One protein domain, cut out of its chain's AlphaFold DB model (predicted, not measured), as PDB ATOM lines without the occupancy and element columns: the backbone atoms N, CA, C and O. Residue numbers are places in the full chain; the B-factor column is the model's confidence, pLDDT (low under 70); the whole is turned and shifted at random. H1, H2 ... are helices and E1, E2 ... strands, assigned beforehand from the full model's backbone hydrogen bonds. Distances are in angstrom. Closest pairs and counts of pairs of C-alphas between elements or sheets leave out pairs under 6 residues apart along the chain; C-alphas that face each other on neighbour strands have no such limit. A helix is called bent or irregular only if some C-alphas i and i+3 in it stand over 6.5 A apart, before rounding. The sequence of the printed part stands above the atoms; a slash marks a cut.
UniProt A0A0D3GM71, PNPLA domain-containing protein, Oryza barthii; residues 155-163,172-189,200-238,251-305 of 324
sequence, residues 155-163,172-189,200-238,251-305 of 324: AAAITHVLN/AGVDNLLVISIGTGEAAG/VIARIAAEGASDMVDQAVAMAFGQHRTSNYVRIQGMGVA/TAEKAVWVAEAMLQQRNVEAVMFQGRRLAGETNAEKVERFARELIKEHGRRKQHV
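This is residues 155 to 163, 172 to 189, 200 to 238 and 251 to 305 of the 324 residues of the protein "PNPLA domain-containing protein" of Oryza barthii (UniProt A0A0D3GM71). A short two-stranded sheet, E1 and E2, lies in the middle between two long helices, H2 on one side and H5 on the other, and the hairpin E3 and E4 crosses beside E2 from H2 to the first residues of H5. H4 meets H5 at a corner, H1 lies near H2, and the short H3 follows H2; residues 200 to 206, 251 to 257 and 298 to 305 stick out. The 121 printed residues have five named helices and four named strands, in the order H1 E1 H2 H3 E2 H4 E3 E4 H5, a mixed class; E1 and E2 are parallel, E3 and E4 antiparallel. The whole is only just compact, close to loose, with a radius of gyration of the C-alphas of 16.0 A and spans of 50 by 34 by 26 A.

E1 is residues 179 to 182 and E2 residues 229 to 232. E3, residues 266 to 271, measures 14.9 A, and E4, residues 275 to 282, measures 18.6 A and bends by 52 degrees at residue 279. H2, residues 200 to 220, is 30.1 A long, from C-alpha 200 at (48.799, 9.648, 57.672). H5, residues 283 to 303, is 30.8 A long and ends with C-alpha 303 at (24.448, 41.193, 24.174). H4, residues 252 to 264, measures 18.8 A, and H1, residues 155 to 163, begins with C-alpha 155 at (38.831, 30.459, 48.852). H3, residues 222 to 226, is irregular: C-alphas 223 and 226 are 7.4 A apart.

In E1 and E2, N 181 and O 230 are within hydrogen-bond range at 2.8 A. The closest C-alphas of E2 and H2 are those of Tyr 229 and Ala 218, 6.7 A apart; those of E2 and H5 are Ile 232 and Asn 283, 6.2 A. In the hairpin E3 and E4, N 269 and O 277 are 2.9 A apart, within hydrogen-bond range. The closest C-alphas of E3 and E2 are those of Asn 267 and Ile 232, 6.7 A; those of E3 and H2 are Ala 270 and Asp 211, 6.2 A. H4 and H5 touch only at their ends, closest at the C-alphas of Leu 263 and Asn 283, 4.7 A, about perpendicular at 84 degrees. H1 and H2 are close but not clearly touching, closest at the C-alphas of Ala 155 and Val 213, 6.5 A. H2 and H3 are also close but not clearly touching, closest at the C-alphas of Ala 218 and Arg 225, 5.3 A. H2 and H5 are apart. In H1, H2, H4 and H5 every O i to N i+4 pair is within hydrogen-bond range; in H3 0 of 1 is, and 1 of 2 O i to N i+3 pairs.

The C-alphas of Val 200 and Val 305, the two farthest apart, are 52.2 A apart. Residues 164 to 171, 190 to 199 and 239 to 250 are not printed, with C-alpha gaps of 9.3 A, 11.3 A and 19.8 A across these cuts. The links printed whole are tight. The mean pLDDT of the printed part is 82.0; residues 184 to 189, 225 to 226, 234 to 238, 251 to 255, 272 and 304 to 305 are under 70.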
ATOM      1  N   ALA A 155      38.970  29.268  48.010       93.06
ATOM      2  CA  ALA A 155      38.831  30.459  48.852       93.06
ATOM      3  C   ALA A 155      39.812  31.575  48.452       93.06
ATOM      4  O   ALA A 155      39.414  32.737  48.370       93.06
ATOM      5  N   ALA A 156      41.064  31.227  48.134       93.31
ATOM      6  CA  ALA A 156      42.059  32.189  47.663       93.31
ATOM      7  C   ALA A 156      41.645  32.817  46.320       93.31
ATOM      8  O   ALA A 156      41.729  34.032  46.159       93.31
ATOM      9  N   ALA A 157      41.125  32.015  45.387       95.12
ATOM     10  CA  ALA A 157      40.639  32.498  44.096       95.12
ATOM     11  C   ALA A 157      39.439  33.451  44.235       95.12
ATOM     12  O   ALA A 157      39.447  34.525  43.638       95.12
ATOM     13  N   ILE A 158      38.438  33.099  45.051       95.12
ATOM     14  CA  ILE A 158      37.278  33.966  45.322       95.12
ATOM     15  C   ILE A 158      37.735  35.278  45.965       95.12
ATOM     16  O   ILE A 158      37.348  36.354  45.516       95.12
ATOM     17  N   THR A 159      38.601  35.191  46.976       93.81
ATOM     18  CA  THR A 159      39.139  36.366  47.675       93.81
ATOM     19  C   THR A 159      39.899  37.276  46.713       93.81
ATOM     20  O   THR A 159      39.700  38.487  46.739       93.81
ATOM     21  N   HIS A 160      40.726  36.708  45.832       94.25
ATOM     22  CA  HIS A 160      41.445  37.470  44.815       94.25
ATOM     23  C   HIS A 160      40.479  38.205  43.877       94.25
ATOM     24  O   HIS A 160      40.630  39.403  43.656       94.25
ATOM     25  N   VAL A 161      39.455  37.515  43.367       95.31
ATOM     26  CA  VAL A 161      38.460  38.108  42.460       95.31
ATOM     27  C   VAL A 161      37.690  39.248  43.132       95.31
ATOM     28  O   VAL A 161      37.569  40.324  42.552       95.31
ATOM     29  N   LEU A 162      37.205  39.048  44.360       94.12
ATOM     30  CA  LEU A 162      36.401  40.051  45.070       94.12
ATOM     31  C   LEU A 162      37.199  41.302  45.471       94.12
ATOM     32  O   LEU A 162      36.630  42.396  45.522       94.12
ATOM     33  N   ASN A 163      38.505  41.153  45.720       92.69
ATOM     34  CA  ASN A 163      39.392  42.256  46.098       92.69
ATOM     35  C   ASN A 163      40.104  42.916  44.905       92.69
ATOM     36  O   ASN A 163      40.628  44.019  45.038       92.69
ATOM     37  N   ALA A 172      30.744  41.947  42.738       87.31
ATOM     38  CA  ALA A 172      30.355  42.704  43.930       87.31
ATOM     39  C   ALA A 172      30.310  41.861  45.208       87.31
ATOM     40  O   ALA A 172      30.700  42.352  46.267       87.31
ATOM     41  N   GLY A 173      29.917  40.598  45.081       89.12
ATOM     42  CA  GLY A 173      29.925  39.598  46.137       89.12
ATOM     43  C   GLY A 173      29.889  38.186  45.557       89.12
ATOM     44  O   GLY A 173      29.975  37.994  44.342       89.12
ATOM     45  N   VAL A 174      29.754  37.191  46.433       88.94
ATOM     46  CA  VAL A 174      29.696  35.768  46.047       88.94
ATOM     47  C   VAL A 174      28.517  35.448  45.126       88.94
ATOM     48  O   VAL A 174      28.653  34.604  44.244       88.94
ATOM     49  N   ASP A 175      27.409  36.184  45.236       87.31
ATOM     50  CA  ASP A 175      26.229  36.018  44.376       87.31
ATOM     51  C   ASP A 175      26.501  36.360  42.902       87.31
ATOM     52  O   ASP A 175      25.775  35.923  42.012       87.31
ATOM     53  N   ASN A 176      27.576  37.105  42.613       89.44
ATOM     54  CA  ASN A 176      27.989  37.452  41.250       89.44
ATOM     55  C   ASN A 176      29.015  36.476  40.661       89.44
ATOM     56  O   ASN A 176      29.558  36.734  39.582       89.44
ATOM     57  N   LEU A 177      29.332  35.392  41.369       93.31
ATOM     58  CA  LEU A 177      30.343  34.429  40.959       93.31
ATOM     59  C   LEU A 177      29.696  33.117  40.518       93.31
ATOM     60  O   LEU A 177      28.778  32.616  41.155       93.31
ATOM     61  N   LEU A 178      30.244  32.532  39.455       94.00
ATOM     62  CA  LEU A 178      30.057  31.126  39.108       94.00
ATOM     63  C   LEU A 178      31.392  30.421  39.341       94.00
ATOM     64  O   LEU A 178      32.397  30.761  38.713       94.00
ATOM     65  N   VAL A 179      31.417  29.459  40.258       95.25
ATOM     66  CA  VAL A 179      32.635  28.802  40.733       95.25
ATOM     67  C   VAL A 179      32.504  27.294  40.577       95.25
ATOM     68  O   VAL A 179      31.651  26.663  41.195       95.25
ATOM     69  N   ILE A 180      33.413  26.705  39.803       94.00
ATOM     70  CA  ILE A 180      33.628  25.259  39.768       94.00
ATOM     71  C   ILE A 180      34.959  24.932  40.442       94.00
ATOM     72  O   ILE A 180      35.995  25.522  40.137       94.00
ATOM     73  N   SER A 181      34.927  23.996  41.381       92.56
ATOM     74  CA  SER A 181      36.088  23.522  42.124       92.56
ATOM     75  C   SER A 181      36.274  22.038  41.837       92.56
ATOM     76  O   SER A 181      35.376  21.240  42.087       92.56
ATOM     77  N   ILE A 182      37.418  21.654  41.268       88.75
ATOM     78  CA  ILE A 182      37.676  20.277  40.831       88.75
ATOM     79  C   ILE A 182      38.756  19.682  41.725       88.75
ATOM     80  O   ILE A 182      39.909  20.110  41.696       88.75
ATOM     81  N   GLY A 183      38.381  18.690  42.524       81.00
ATOM     82  CA  GLY A 183      39.314  17.934  43.342       81.00
ATOM     83  C   GLY A 183      39.883  16.719  42.617       81.00
ATOM     84  O   GLY A 183      39.298  16.170  41.686       81.00
ATOM     85  N   THR A 184      41.030  16.242  43.092       69.12
ATOM     86  CA  THR A 184      41.766  15.104  42.507       69.12
ATOM     87  C   THR A 184      41.282  13.732  42.997       69.12
ATOM     88  O   THR A 184      41.936  12.715  42.767       69.12
ATOM     89  N   GLY A 185      40.125  13.693  43.663       62.53
ATOM     90  CA  GLY A 185      39.544  12.494  44.257       62.53
ATOM     91  C   GLY A 185      40.214  12.060  45.565       62.53
ATOM     92  O   GLY A 185      41.316  12.488  45.919       62.53
ATOM     93  N   GLU A 186      39.536  11.204  46.323       58.19
ATOM     94  CA  GLU A 186      40.089  10.591  47.536       58.19
ATOM     95  C   GLU A 186      40.758   9.251  47.193       58.19
ATOM     96  O   GLU A 186      40.220   8.464  46.413       58.19
ATOM     97  N   ALA A 187      41.938   8.955  47.751       50.25
ATOM     98  CA  ALA A 187      42.488   7.611  47.589       50.25
ATOM     99  C   ALA A 187      41.659   6.637  48.432       50.25
ATOM    100  O   ALA A 187      41.682   6.727  49.661       50.25
ATOM    101  N   ALA A 188      40.956   5.718  47.755       41.69
ATOM    102  CA  ALA A 188      40.201   4.638  48.382       41.69
ATOM    103  C   ALA A 188      41.076   3.966  49.444       41.69
ATOM    104  O   ALA A 188      42.202   3.572  49.135       41.69
ATOM    105  N   GLY A 189      40.566   3.900  50.677       44.81
ATOM    106  CA  GLY A 189      41.295   3.490  51.874       44.81
ATOM    107  C   GLY A 189      42.178   2.267  51.648       44.81
ATOM    108  O   GLY A 189      41.732   1.126  51.733       44.81
ATOM    109  N   VAL A 200      50.272   9.743  57.738       73.38
ATOM    110  CA  VAL A 200      48.799   9.648  57.672       73.38
ATOM    111  C   VAL A 200      48.144  10.930  58.196       73.38
ATOM    112  O   VAL A 200      47.211  11.436  57.582       73.38
ATOM    113  N   ILE A 201      48.706  11.507  59.262       76.69
ATOM    114  CA  ILE A 201      48.267  12.774  59.855       76.69
ATOM    115  C   ILE A 201      48.345  13.926  58.848       76.69
ATOM    116  O   ILE A 201      47.387  14.676  58.717       76.69
ATOM    117  N   ALA A 202      49.440  14.052  58.095       75.62
ATOM    118  CA  ALA A 202      49.594  15.114  57.102       75.62
ATOM    119  C   ALA A 202      48.582  14.969  55.953       75.62
ATOM    120  O   ALA A 202      48.046  15.962  55.469       75.62
ATOM    121  N   ARG A 203      48.270  13.729  55.549       75.88
ATOM    122  CA  ARG A 203      47.214  13.470  54.562       75.88
ATOM    123  C   ARG A 203      45.831  13.855  55.096       75.88
ATOM    124  O   ARG A 203      45.108  14.551  54.394       75.88
ATOM    125  N   ILE A 204      45.492  13.432  56.315       79.69
ATOM    126  CA  ILE A 204      44.220  13.782  56.967       79.69
ATOM    127  C   ILE A 204      44.106  15.299  57.120       79.69
ATOM    128  O   ILE A 204      43.059  15.858  56.819       79.69
ATOM    129  N   ALA A 205      45.182  15.974  57.528       83.12
ATOM    130  CA  ALA A 205      45.213  17.426  57.648       83.12
ATOM    131  C   ALA A 205      44.967  18.115  56.297       83.12
ATOM    132  O   ALA A 205      44.164  19.038  56.231       83.12
ATOM    133  N   ALA A 206      45.594  17.645  55.212       80.25
ATOM    134  CA  ALA A 206      45.377  18.196  53.872       80.25
ATOM    135  C   ALA A 206      43.939  17.986  53.372       80.25
ATOM    136  O   ALA A 206      43.326  18.901  52.824       80.25
ATOM    137  N   GLU A 207      43.403  16.774  53.547       80.75
ATOM    138  CA  GLU A 207      42.026  16.441  53.168       80.75
ATOM    139  C   GLU A 207      41.030  17.260  54.005       80.75
ATOM    140  O   GLU A 207      40.156  17.913  53.442       80.75
ATOM    141  N   GLY A 208      41.232  17.339  55.322       84.00
ATOM    142  CA  GLY A 208      40.421  18.149  56.228       84.00
ATOM    143  C   GLY A 208      40.478  19.646  55.914       84.00
ATOM    144  O   GLY A 208      39.440  20.300  55.902       84.00
ATOM    145  N   ALA A 209      41.652  20.198  55.594       86.31
ATOM    146  CA  ALA A 209      41.788  21.592  55.167       86.31
ATOM    147  C   ALA A 209      41.009  21.870  53.871       86.31
ATOM    148  O   ALA A 209      40.310  22.876  53.768       86.31
ATOM    149  N   SER A 210      41.075  20.952  52.900       86.50
ATOM    150  CA  SER A 210      40.295  21.051  51.664       86.50
ATOM    151  C   SER A 210      38.786  21.006  51.923       86.50
ATOM    152  O   SER A 210      38.060  21.807  51.329       86.50
ATOM    153  N   ASP A 211      38.331  20.095  52.788       87.19
ATOM    154  CA  ASP A 211      36.918  19.922  53.153       87.19
ATOM    155  C   ASP A 211      36.387  21.145  53.929       87.19
ATOM    156  O   ASP A 211      35.272  21.601  53.686       87.19
ATOM    157  N   MET A 212      37.199  21.744  54.813       88.88
ATOM    158  CA  MET A 212      36.839  22.985  55.513       88.88
ATOM    159  C   MET A 212      36.649  24.158  54.546       88.88
ATOM    160  O   MET A 212      35.696  24.921  54.697       88.88
ATOM    161  N   VAL A 213      37.523  24.296  53.541       91.19
ATOM    162  CA  VAL A 213      37.374  25.329  52.502       91.19
ATOM    163  C   VAL A 213      36.118  25.090  51.664       91.19
ATOM    164  O   VAL A 213      35.376  26.037  51.420       91.19
ATOM    165  N   ASP A 214      35.869  23.847  51.242       90.00
ATOM    166  CA  ASP A 214      34.674  23.473  50.471       90.00
ATOM    167  C   ASP A 214      33.395  23.855  51.224       90.00
ATOM    168  O   ASP A 214      32.556  24.585  50.696       90.00
ATOM    169  N   GLN A 215      33.303  23.480  52.503       88.56
ATOM    170  CA  GLN A 215      32.164  23.840  53.336       88.56
ATOM    171  C   GLN A 215      32.040  25.356  53.525       88.56
ATOM    172  O   GLN A 215      30.943  25.893  53.390       88.56
ATOM    173  N   ALA A 216      33.127  26.053  53.871       90.31
ATOM    174  CA  ALA A 216      33.079  27.492  54.116       90.31
ATOM    175  C   ALA A 216      32.583  28.249  52.874       90.31
ATOM    176  O   ALA A 216      31.732  29.130  52.983       90.31
ATOM    177  N   VAL A 217      33.052  27.850  51.688       91.81
ATOM    178  CA  VAL A 217      32.585  28.401  50.412       91.81
ATOM    179  C   VAL A 217      31.126  28.021  50.162       91.81
ATOM    180  O   VAL A 217      30.317  28.905  49.901       91.81
ATOM    181  N   ALA A 218      30.744  26.752  50.308       89.12
ATOM    182  CA  ALA A 218      29.359  26.324  50.116       89.12
ATOM    183  C   ALA A 218      28.378  27.077  51.033       89.12
ATOM    184  O   ALA A 218      27.289  27.448  50.600       89.12
ATOM    185  N   MET A 219      28.769  27.345  52.282       87.88
ATOM    186  CA  MET A 219      27.979  28.134  53.228       87.88
ATOM    187  C   MET A 219      27.918  29.612  52.838       87.88
ATOM    188  O   MET A 219      26.842  30.200  52.915       87.88
ATOM    189  N   ALA A 220      29.025  30.198  52.372       89.44
ATOM    190  CA  ALA A 220      29.050  31.581  51.893       89.44
ATOM    191  C   ALA A 220      28.114  31.795  50.693       89.44
ATOM    192  O   ALA A 220      27.472  32.834  50.597       89.44
ATOM    193  N   PHE A 221      27.983  30.799  49.812       89.25
ATOM    194  CA  PHE A 221      27.041  30.838  48.689       89.25
ATOM    195  C   PHE A 221      25.574  30.612  49.103       89.25
ATOM    196  O   PHE A 221      24.681  30.819  48.284       89.25
ATOM    197  N   GLY A 222      25.290  30.203  50.347       83.88
ATOM    198  CA  GLY A 222      23.936  30.148  50.907       83.88
ATOM    199  C   GLY A 222      22.927  29.405  50.024       83.88
ATOM    200  O   GLY A 222      23.076  28.214  49.749       83.88
ATOM    201  N   GLN A 223      21.882  30.105  49.569       73.94
ATOM    202  CA  GLN A 223      20.860  29.526  48.685       73.94
ATOM    203  C   GLN A 223      21.369  29.256  47.257       73.94
ATOM    204  O   GLN A 223      20.862  28.362  46.587       73.94
ATOM    205  N   HIS A 224      22.425  29.947  46.824       73.62
ATOM    206  CA  HIS A 224      23.073  29.767  45.523       73.62
ATOM    207  C   HIS A 224      24.126  28.645  45.518       73.62
ATOM    208  O   HIS A 224      24.794  28.417  44.508       73.62
ATOM    209  N   ARG A 225      24.290  27.908  46.624       68.81
ATOM    210  CA  ARG A 225      25.328  26.872  46.777       68.81
ATOM    211  C   ARG A 225      25.211  25.683  45.822       68.81
ATOM    212  O   ARG A 225      26.162  24.926  45.709       68.81
ATOM    213  N   THR A 226      24.056  25.473  45.190       66.81
ATOM    214  CA  THR A 226      23.827  24.359  44.250       66.81
ATOM    215  C   THR A 226      23.867  24.797  42.786       66.81
ATOM    216  O   THR A 226      24.108  23.962  41.910       66.81
ATOM    217  N   SER A 227      23.661  26.087  42.507       73.19
ATOM    218  CA  SER A 227      23.682  26.657  41.157       73.19
ATOM    219  C   SER A 227      25.016  27.328  40.834       73.19
ATOM    220  O   SER A 227      25.575  27.098  39.763       73.19
ATOM    221  N   ASN A 228      25.547  28.117  41.772       87.12
ATOM    222  CA  ASN A 228      26.659  29.034  41.532       87.12
ATOM    223  C   ASN A 228      27.994  28.513  42.080       87.12
ATOM    224  O   ASN A 228      29.044  28.955  41.621       87.12
ATOM    225  N   TYR A 229      27.968  27.551  43.007       91.31
ATOM    226  CA  TYR A 229      29.148  26.814  43.455       91.31
ATOM    227  C   TYR A 229      28.999  25.322  43.152       91.31
ATOM    228  O   TYR A 229      28.026  24.689  43.549       91.31
ATOM    229  N   VAL A 230      29.963  24.741  42.441       90.25
ATOM    230  CA  VAL A 230      29.981  23.313  42.118       90.25
ATOM    231  C   VAL A 230      31.332  22.726  42.497       90.25
ATOM    232  O   VAL A 230      32.340  22.983  41.840       90.25
ATOM    233  N   ARG A 231      31.355  21.884  43.532       89.62
ATOM    234  CA  ARG A 231      32.507  21.037  43.850       89.62
ATOM    235  C   ARG A 231      32.371  19.691  43.149       89.62
ATOM    236  O   ARG A 231      31.387  18.984  43.343       89.62
ATOM    237  N   ILE A 232      33.372  19.321  42.356       88.19
ATOM    238  CA  ILE A 232      33.515  18.001  41.745       88.19
ATOM    239  C   ILE A 232      34.577  17.230  42.517       88.19
ATOM    240  O   ILE A 232      35.746  17.612  42.544       88.19
ATOM    241  N   GLN A 233      34.164  16.128  43.133       80.75
ATOM    242  CA  GLN A 233      35.039  15.220  43.859       80.75
ATOM    243  C   GLN A 233      34.659  13.786  43.480       80.75
ATOM    244  O   GLN A 233      33.487  13.407  43.512       80.75
ATOM    245  N   GLY A 234      35.652  12.984  43.097       67.62
ATOM    246  CA  GLY A 234      35.460  11.557  42.850       67.62
ATOM    247  C   GLY A 234      35.837  10.716  44.064       67.62
ATOM    248  O   GLY A 234      36.786  11.036  44.790       67.62
ATOM    249  N   MET A 235      35.138   9.601  44.242       64.12
ATOM    250  CA  MET A 235      35.617   8.541  45.122       64.12
ATOM    251  C   MET A 235      36.689   7.758  44.379       64.12
ATOM    252  O   MET A 235      36.537   7.439  43.195       64.12
ATOM    253  N   GLY A 236      37.778   7.410  45.066       56.25
ATOM    254  CA  GLY A 236      38.690   6.402  44.539       56.25
ATOM    255  C   GLY A 236      37.875   5.168  44.159       56.25
ATOM    256  O   GLY A 236      37.000   4.763  44.921       56.25
ATOM    257  N   VAL A 237      38.109   4.611  42.967       46.72
ATOM    258  CA  VAL A 237      37.319   3.489  42.440       46.72
ATOM    259  C   VAL A 237      37.363   2.343  43.453       46.72
ATOM    260  O   VAL A 237      38.385   1.671  43.613       46.72
ATOM    261  N   ALA A 238      36.270   2.166  44.197       37.66
ATOM    262  CA  ALA A 238      36.174   1.150  45.224       37.66
ATOM    263  C   ALA A 238      36.202  -0.224  44.549       37.66
ATOM    264  O   ALA A 238      35.381  -0.556  43.697       37.66
ATOM    265  N   THR A 251      48.433   2.856  30.892       58.41
ATOM    266  CA  THR A 251      48.075   3.335  29.551       58.41
ATOM    267  C   THR A 251      47.132   4.541  29.584       58.41
ATOM    268  O   THR A 251      46.313   4.705  30.491       58.41
ATOM    269  N   ALA A 252      47.231   5.377  28.547       63.88
ATOM    270  CA  ALA A 252      46.387   6.552  28.336       63.88
ATOM    271  C   ALA A 252      44.880   6.225  28.316       63.88
ATOM    272  O   ALA A 252      44.091   6.916  28.952       63.88
ATOM    273  N   GLU A 253      44.494   5.142  27.642       67.69
ATOM    274  CA  GLU A 253      43.101   4.683  27.534       67.69
ATOM    275  C   GLU A 253      42.491   4.390  28.906       67.69
ATOM    276  O   GLU A 253      41.368   4.789  29.202       67.69
ATOM    277  N   LYS A 254      43.268   3.775  29.801       67.00
ATOM    278  CA  LYS A 254      42.814   3.483  31.160       67.00
ATOM    279  C   LYS A 254      42.669   4.749  32.010       67.00
ATOM    280  O   LYS A 254      41.815   4.778  32.889       67.00
ATOM    281  N   ALA A 255      43.466   5.792  31.768       67.25
ATOM    282  CA  ALA A 255      43.310   7.078  32.451       67.25
ATOM    283  C   ALA A 255      42.029   7.808  32.016       67.25
ATOM    284  O   ALA A 255      41.310   8.322  32.871       67.25
ATOM    285  N   VAL A 256      41.721   7.794  30.714       74.06
ATOM    286  CA  VAL A 256      40.470   8.346  30.167       74.06
ATOM    287  C   VAL A 256      39.269   7.592  30.728       74.06
ATOM    288  O   VAL A 256      38.388   8.212  31.312       74.06
ATOM    289  N   TRP A 257      39.291   6.259  30.679       78.50
ATOM    290  CA  TRP A 257      38.212   5.435  31.224       78.50
ATOM    291  C   TRP A 257      37.974   5.676  32.724       78.50
ATOM    292  O   TRP A 257      36.833   5.737  33.173       78.50
ATOM    293  N   VAL A 258      39.035   5.853  33.523       73.00
ATOM    294  CA  VAL A 258      38.892   6.202  34.950       73.00
ATOM    295  C   VAL A 258      38.237   7.572  35.120       73.00
ATOM    296  O   VAL A 258      37.378   7.716  35.986       73.00
ATOM    297  N   ALA A 259      38.618   8.565  34.313       77.56
ATOM    298  CA  ALA A 259      38.003   9.888  34.358       77.56
ATOM    299  C   ALA A 259      36.515   9.835  33.965       77.56
ATOM    300  O   ALA A 259      35.682  10.407  34.664       77.56
ATOM    301  N   GLU A 260      36.165   9.086  32.917       83.12
ATOM    302  CA  GLU A 260      34.774   8.844  32.515       83.12
ATOM    303  C   GLU A 260      33.984   8.137  33.622       83.12
ATOM    304  O   GLU A 260      32.892   8.571  33.986       83.12
ATOM    305  N   ALA A 261      34.556   7.101  34.239       82.06
ATOM    306  CA  ALA A 261      33.934   6.421  35.368       82.06
ATOM    307  C   ALA A 261      33.731   7.365  36.568       82.06
ATOM    308  O   ALA A 261      32.699   7.289  37.230       82.06
ATOM    309  N   MET A 262      34.674   8.273  36.843       82.44
ATOM    310  CA  MET A 262      34.525   9.300  37.882       82.44
ATOM    311  C   MET A 262      33.417  10.306  37.556       82.44
ATOM    312  O   MET A 262      32.741  10.768  38.476       82.44
ATOM    313  N   LEU A 263      33.200  10.633  36.279       87.44
ATOM    314  CA  LEU A 263      32.089  11.485  35.851       87.44
ATOM    315  C   LEU A 263      30.728  10.805  36.079       87.44
ATOM    316  O   LEU A 263      29.786  11.469  36.503       87.44
ATOM    317  N   GLN A 264      30.643   9.488  35.885       88.88
ATOM    318  CA  GLN A 264      29.415   8.708  36.108       88.88
ATOM    319  C   GLN A 264      29.111   8.431  37.589       88.88
ATOM    320  O   GLN A 264      28.006   8.023  37.942       88.88
ATOM    321  N   GLN A 265      30.077   8.634  38.488       85.75
ATOM    322  CA  GLN A 265      29.834   8.490  39.921       85.75
ATOM    323  C   GLN A 265      28.916   9.597  40.435       85.75
ATOM    324  O   GLN A 265      29.048  10.765  40.062       85.75
ATOM    325  N   ARG A 266      28.047   9.229  41.384       87.12
ATOM    326  CA  ARG A 266      27.376  10.201  42.250       87.12
ATOM    327  C   ARG A 266      28.435  10.999  42.997       87.12
ATOM    328  O   ARG A 266      29.375  10.426  43.550       87.12
ATOM    329  N   ASN A 267      28.286  12.315  42.974       83.94
ATOM    330  CA  ASN A 267      29.237  13.214  43.607       83.94
ATOM    331  C   ASN A 267      29.258  12.986  45.129       83.94
ATOM    332  O   ASN A 267      28.218  12.702  45.725       83.94
ATOM    333  N   VAL A 268      30.436  13.094  45.746       80.88
ATOM    334  CA  VAL A 268      30.571  13.047  47.206       80.88
ATOM    335  C   VAL A 268      30.773  14.445  47.751       80.88
ATOM    336  O   VAL A 268      31.741  15.120  47.408       80.88
ATOM    337  N   GLU A 269      29.870  14.828  48.644       81.00
ATOM    338  CA  GLU A 269      29.861  16.115  49.324       81.00
ATOM    339  C   GLU A 269      30.276  15.909  50.781       81.00
ATOM    340  O   GLU A 269      29.736  15.042  51.477       81.00
ATOM    341  N   ALA A 270      31.245  16.694  51.249       73.31
ATOM    342  CA  ALA A 270      31.599  16.756  52.658       73.31
ATOM    343  C   ALA A 270      30.699  17.797  53.328       73.31
ATOM    344  O   ALA A 270      30.891  18.994  53.151       73.31
ATOM    345  N   VAL A 271      29.697  17.345  54.083       76.81
ATOM    346  CA  VAL A 271      28.762  18.236  54.771       76.81
ATOM    347  C   VAL A 271      29.150  18.313  56.241       76.81
ATOM    348  O   VAL A 271      29.153  17.310  56.961       76.81
ATOM    349  N   MET A 272      29.477  19.515  56.708       68.06
ATOM    350  CA  MET A 272      29.862  19.733  58.105       68.06
ATOM    351  C   MET A 272      28.773  19.232  59.063       68.06
ATOM    352  O   MET A 272      27.583  19.435  58.827       68.06
ATOM    353  N   PHE A 273      29.196  18.520  60.111       73.81
ATOM    354  CA  PHE A 273      28.354  17.811  61.093       73.81
ATOM    355  C   PHE A 273      27.519  16.631  60.563       73.81
ATOM    356  O   PHE A 273      27.007  15.856  61.364       73.81
ATOM    357  N   GLN A 274      27.406  16.445  59.245       77.06
ATOM    358  CA  GLN A 274      26.673  15.326  58.629       77.06
ATOM    359  C   GLN A 274      27.596  14.292  57.970       77.06
ATOM    360  O   GLN A 274      27.129  13.262  57.482       77.06
ATOM    361  N   GLY A 275      28.904  14.554  57.953       78.69
ATOM    362  CA  GLY A 275      29.894  13.695  57.318       78.69
ATOM    363  C   GLY A 275      29.804  13.726  55.790       78.69
ATOM    364  O   GLY A 275      29.305  14.675  55.186       78.69
ATOM    365  N   ARG A 276      30.328  12.679  55.149       80.00
ATOM    366  CA  ARG A 276      30.312  12.550  53.686       80.00
ATOM    367  C   ARG A 276      28.973  11.993  53.218       80.00
ATOM    368  O   ARG A 276      28.517  10.968  53.721       80.00
ATOM    369  N   ARG A 277      28.364  12.646  52.230       81.62
ATOM    370  CA  ARG A 277      27.079  12.251  51.641       81.62
ATOM    371  C   ARG A 277      27.212  12.086  50.132       81.62
ATOM    372  O   ARG A 277      27.959  12.806  49.480       81.62
ATOM    373  N   LEU A 278      26.464  11.132  49.581       82.31
ATOM    374  CA  LEU A 278      26.306  10.995  48.135       82.31
ATOM    375  C   LEU A 278      25.228  11.971  47.664       82.31
ATOM    376  O   LEU A 278      24.092  11.919  48.140       82.31
ATOM    377  N   ALA A 279      25.583  12.835  46.720       82.12
ATOM    378  CA  ALA A 279      24.660  13.769  46.096       82.12
ATOM    379  C   ALA A 279      23.568  13.031  45.304       82.12
ATOM    380  O   ALA A 279      23.720  11.870  44.912       82.12
ATOM    381  N   GLY A 280      22.450  13.715  45.042       84.69
ATOM    382  CA  GLY A 280      21.380  13.240  44.151       84.69
ATOM    383  C   GLY A 280      21.840  12.991  42.711       84.69
ATOM    384  O   GLY A 280      21.280  12.138  42.038       84.69
ATOM    385  N   GLU A 281      22.894  13.691  42.294       88.31
ATOM    386  CA  GLU A 281      23.359  13.792  40.912       88.31
ATOM    387  C   GLU A 281      24.788  13.246  40.757       88.31
ATOM    388  O   GLU A 281      25.591  13.183  41.702       88.31
ATOM    389  N   THR A 282      25.115  12.868  39.531       91.50
ATOM    390  CA  THR A 282      26.447  12.485  39.074       91.50
ATOM    391  C   THR A 282      27.359  13.697  38.888       91.50
ATOM    392  O   THR A 282      26.925  14.847  38.775       91.50
ATOM    393  N   ASN A 283      28.667  13.446  38.842       90.12
ATOM    394  CA  ASN A 283      29.642  14.480  38.505       90.12
ATOM    395  C   ASN A 283      29.421  15.035  37.084       90.12
ATOM    396  O   ASN A 283      29.578  16.237  36.881       90.12
ATOM    397  N   ALA A 284      29.022  14.191  36.125       92.38
ATOM    398  CA  ALA A 284      28.691  14.594  34.759       92.38
ATOM    399  C   ALA A 284      27.522  15.590  34.722       92.38
ATOM    400  O   ALA A 284      27.660  16.667  34.146       92.38
ATOM    401  N   GLU A 285      26.417  15.274  35.401       92.94
ATOM    402  CA  GLU A 285      25.227  16.137  35.464       92.94
ATOM    403  C   GLU A 285      25.552  17.506  36.082       92.94
ATOM    404  O   GLU A 285      25.145  18.542  35.553       92.94
ATOM    405  N   LYS A 286      26.360  17.538  37.152       91.19
ATOM    406  CA  LYS A 286      26.821  18.798  37.761       91.19
ATOM    407  C   LYS A 286      27.646  19.649  36.790       91.19
ATOM    408  O   LYS A 286      27.442  20.862  36.718       91.19
ATOM    409  N   VAL A 287      28.573  19.033  36.050       92.25
ATOM    410  CA  VAL A 287      29.403  19.733  35.052       92.25
ATOM    411  C   VAL A 287      28.547  20.253  33.900       92.25
ATOM    412  O   VAL A 287      28.714  21.401  33.491       92.25
ATOM    413  N   GLU A 288      27.605  19.452  33.404       93.56
ATOM    414  CA  GLU A 288      26.706  19.855  32.324       93.56
ATOM    415  C   GLU A 288      25.810  21.027  32.741       93.56
ATOM    416  O   GLU A 288      25.703  22.018  32.012       93.56
ATOM    417  N   ARG A 289      25.224  20.972  33.944       91.38
ATOM    418  CA  ARG A 289      24.452  22.089  34.506       91.38
ATOM    419  C   ARG A 289      25.295  23.358  34.591       91.38
ATOM    420  O   ARG A 289      24.853  24.415  34.143       91.38
ATOM    421  N   PHE A 290      26.517  23.256  35.113       92.56
ATOM    422  CA  PHE A 290      27.425  24.397  35.219       92.56
ATOM    423  C   PHE A 290      27.786  24.983  33.844       92.56
ATOM    424  O   PHE A 290      27.800  26.200  33.666       92.56
ATOM    425  N   ALA A 291      28.019  24.132  32.839       93.81
ATOM    426  CA  ALA A 291      28.295  24.567  31.471       93.81
ATOM    427  C   ALA A 291      27.118  25.345  30.859       93.81
ATOM    428  O   ALA A 291      27.336  26.353  30.186       93.81
ATOM    429  N   ARG A 292      25.873  24.930  31.128       93.69
ATOM    430  CA  ARG A 292      24.671  25.657  30.682       93.69
ATOM    431  C   ARG A 292      24.613  27.066  31.277       93.69
ATOM    432  O   ARG A 292      24.366  28.012  30.531       93.69
ATOM    433  N   GLU A 293      24.896  27.226  32.569       92.19
ATOM    434  CA  GLU A 293      24.946  28.549  33.214       92.19
ATOM    435  C   GLU A 293      26.078  29.429  32.660       92.19
ATOM    436  O   GLU A 293      25.861  30.604  32.357       92.19
ATOM    437  N   LEU A 294      27.260  28.857  32.404       92.69
ATOM    438  CA  LEU A 294      28.359  29.579  31.751       92.69
ATOM    439  C   LEU A 294      27.992  30.076  30.345       92.69
ATOM    440  O   LEU A 294      28.338  31.201  29.981       92.69
ATOM    441  N   ILE A 295      27.305  29.254  29.543       94.06
ATOM    442  CA  ILE A 295      26.870  29.631  28.190       94.06
ATOM    443  C   ILE A 295      25.844  30.767  28.253       94.06
ATOM    444  O   ILE A 295      25.968  31.731  27.492       94.06
ATOM    445  N   LYS A 296      24.870  30.688  29.172       92.75
ATOM    446  CA  LYS A 296      23.882  31.755  29.398       92.75
ATOM    447  C   LYS A 296      24.565  33.075  29.755       92.75
ATOM    448  O   LYS A 296      24.295  34.091  29.117       92.75
ATOM    449  N   GLU A 297      25.493  33.055  30.711       90.69
ATOM    450  CA  GLU A 297      26.212  34.259  31.141       90.69
ATOM    451  C   GLU A 297      27.104  34.832  30.029       90.69
ATOM    452  O   GLU A 297      27.154  36.047  29.827       90.69
ATOM    453  N   HIS A 298      27.774  33.980  29.248       90.94
ATOM    454  CA  HIS A 298      28.551  34.420  28.086       90.94
ATOM    455  C   HIS A 298      27.672  35.072  27.011       90.94
ATOM    456  O   HIS A 298      28.046  36.103  26.448       90.94
ATOM    457  N   GLY A 299      26.493  34.502  26.746       93.19
ATOM    458  CA  GLY A 299      25.492  35.076  25.846       93.19
ATOM    459  C   GLY A 299      25.007  36.445  26.324       93.19
ATOM    460  O   GLY A 299      25.056  37.410  25.561       93.19
ATOM    461  N   ARG A 300      24.648  36.553  27.610       90.00
ATOM    462  CA  ARG A 300      24.238  37.813  28.244       90.00
ATOM    463  C   ARG A 300      25.317  38.885  28.092       90.00
ATOM    464  O   ARG A 300      25.030  39.994  27.653       90.00
ATOM    465  N   ARG A 301      26.582  38.556  28.377       88.12
ATOM    466  CA  ARG A 301      27.693  39.512  28.228       88.12
ATOM    467  C   ARG A 301      27.872  39.983  26.794       88.12
ATOM    468  O   ARG A 301      28.055  41.174  26.601       88.12
ATOM    469  N   LYS A 302      27.781  39.091  25.802       89.75
ATOM    470  CA  LYS A 302      27.877  39.471  24.383       89.75
ATOM    471  C   LYS A 302      26.787  40.451  23.954       89.75
ATOM    472  O   LYS A 302      27.072  41.342  23.166       89.75
ATOM    473  N   GLN A 303      25.571  40.296  24.471       85.56
ATOM    474  CA  GLN A 303      24.448  41.193  24.174       85.56
ATOM    475  C   GLN A 303      24.596  42.569  24.843       85.56
ATOM    476  O   GLN A 303      24.096  43.558  24.323       85.56
ATOM    477  N   HIS A 304      25.307  42.639  25.971       69.62
ATOM    478  CA  HIS A 304      25.564  43.875  26.714       69.62
ATOM    479  C   HIS A 304      26.868  44.597  26.323       69.62
ATOM    480  O   HIS A 304      27.198  45.605  26.947       69.62
ATOM    481  N   VAL A 305      27.617  44.129  25.314       57.09
ATOM    482  CA  VAL A 305      28.732  44.905  24.744       57.09
ATOM    483  C   VAL A 305      28.139  45.954  23.791       57.09
ATOM    484  O   VAL A 305      27.602  45.561  22.755       57.09
TER     485      VAL A 305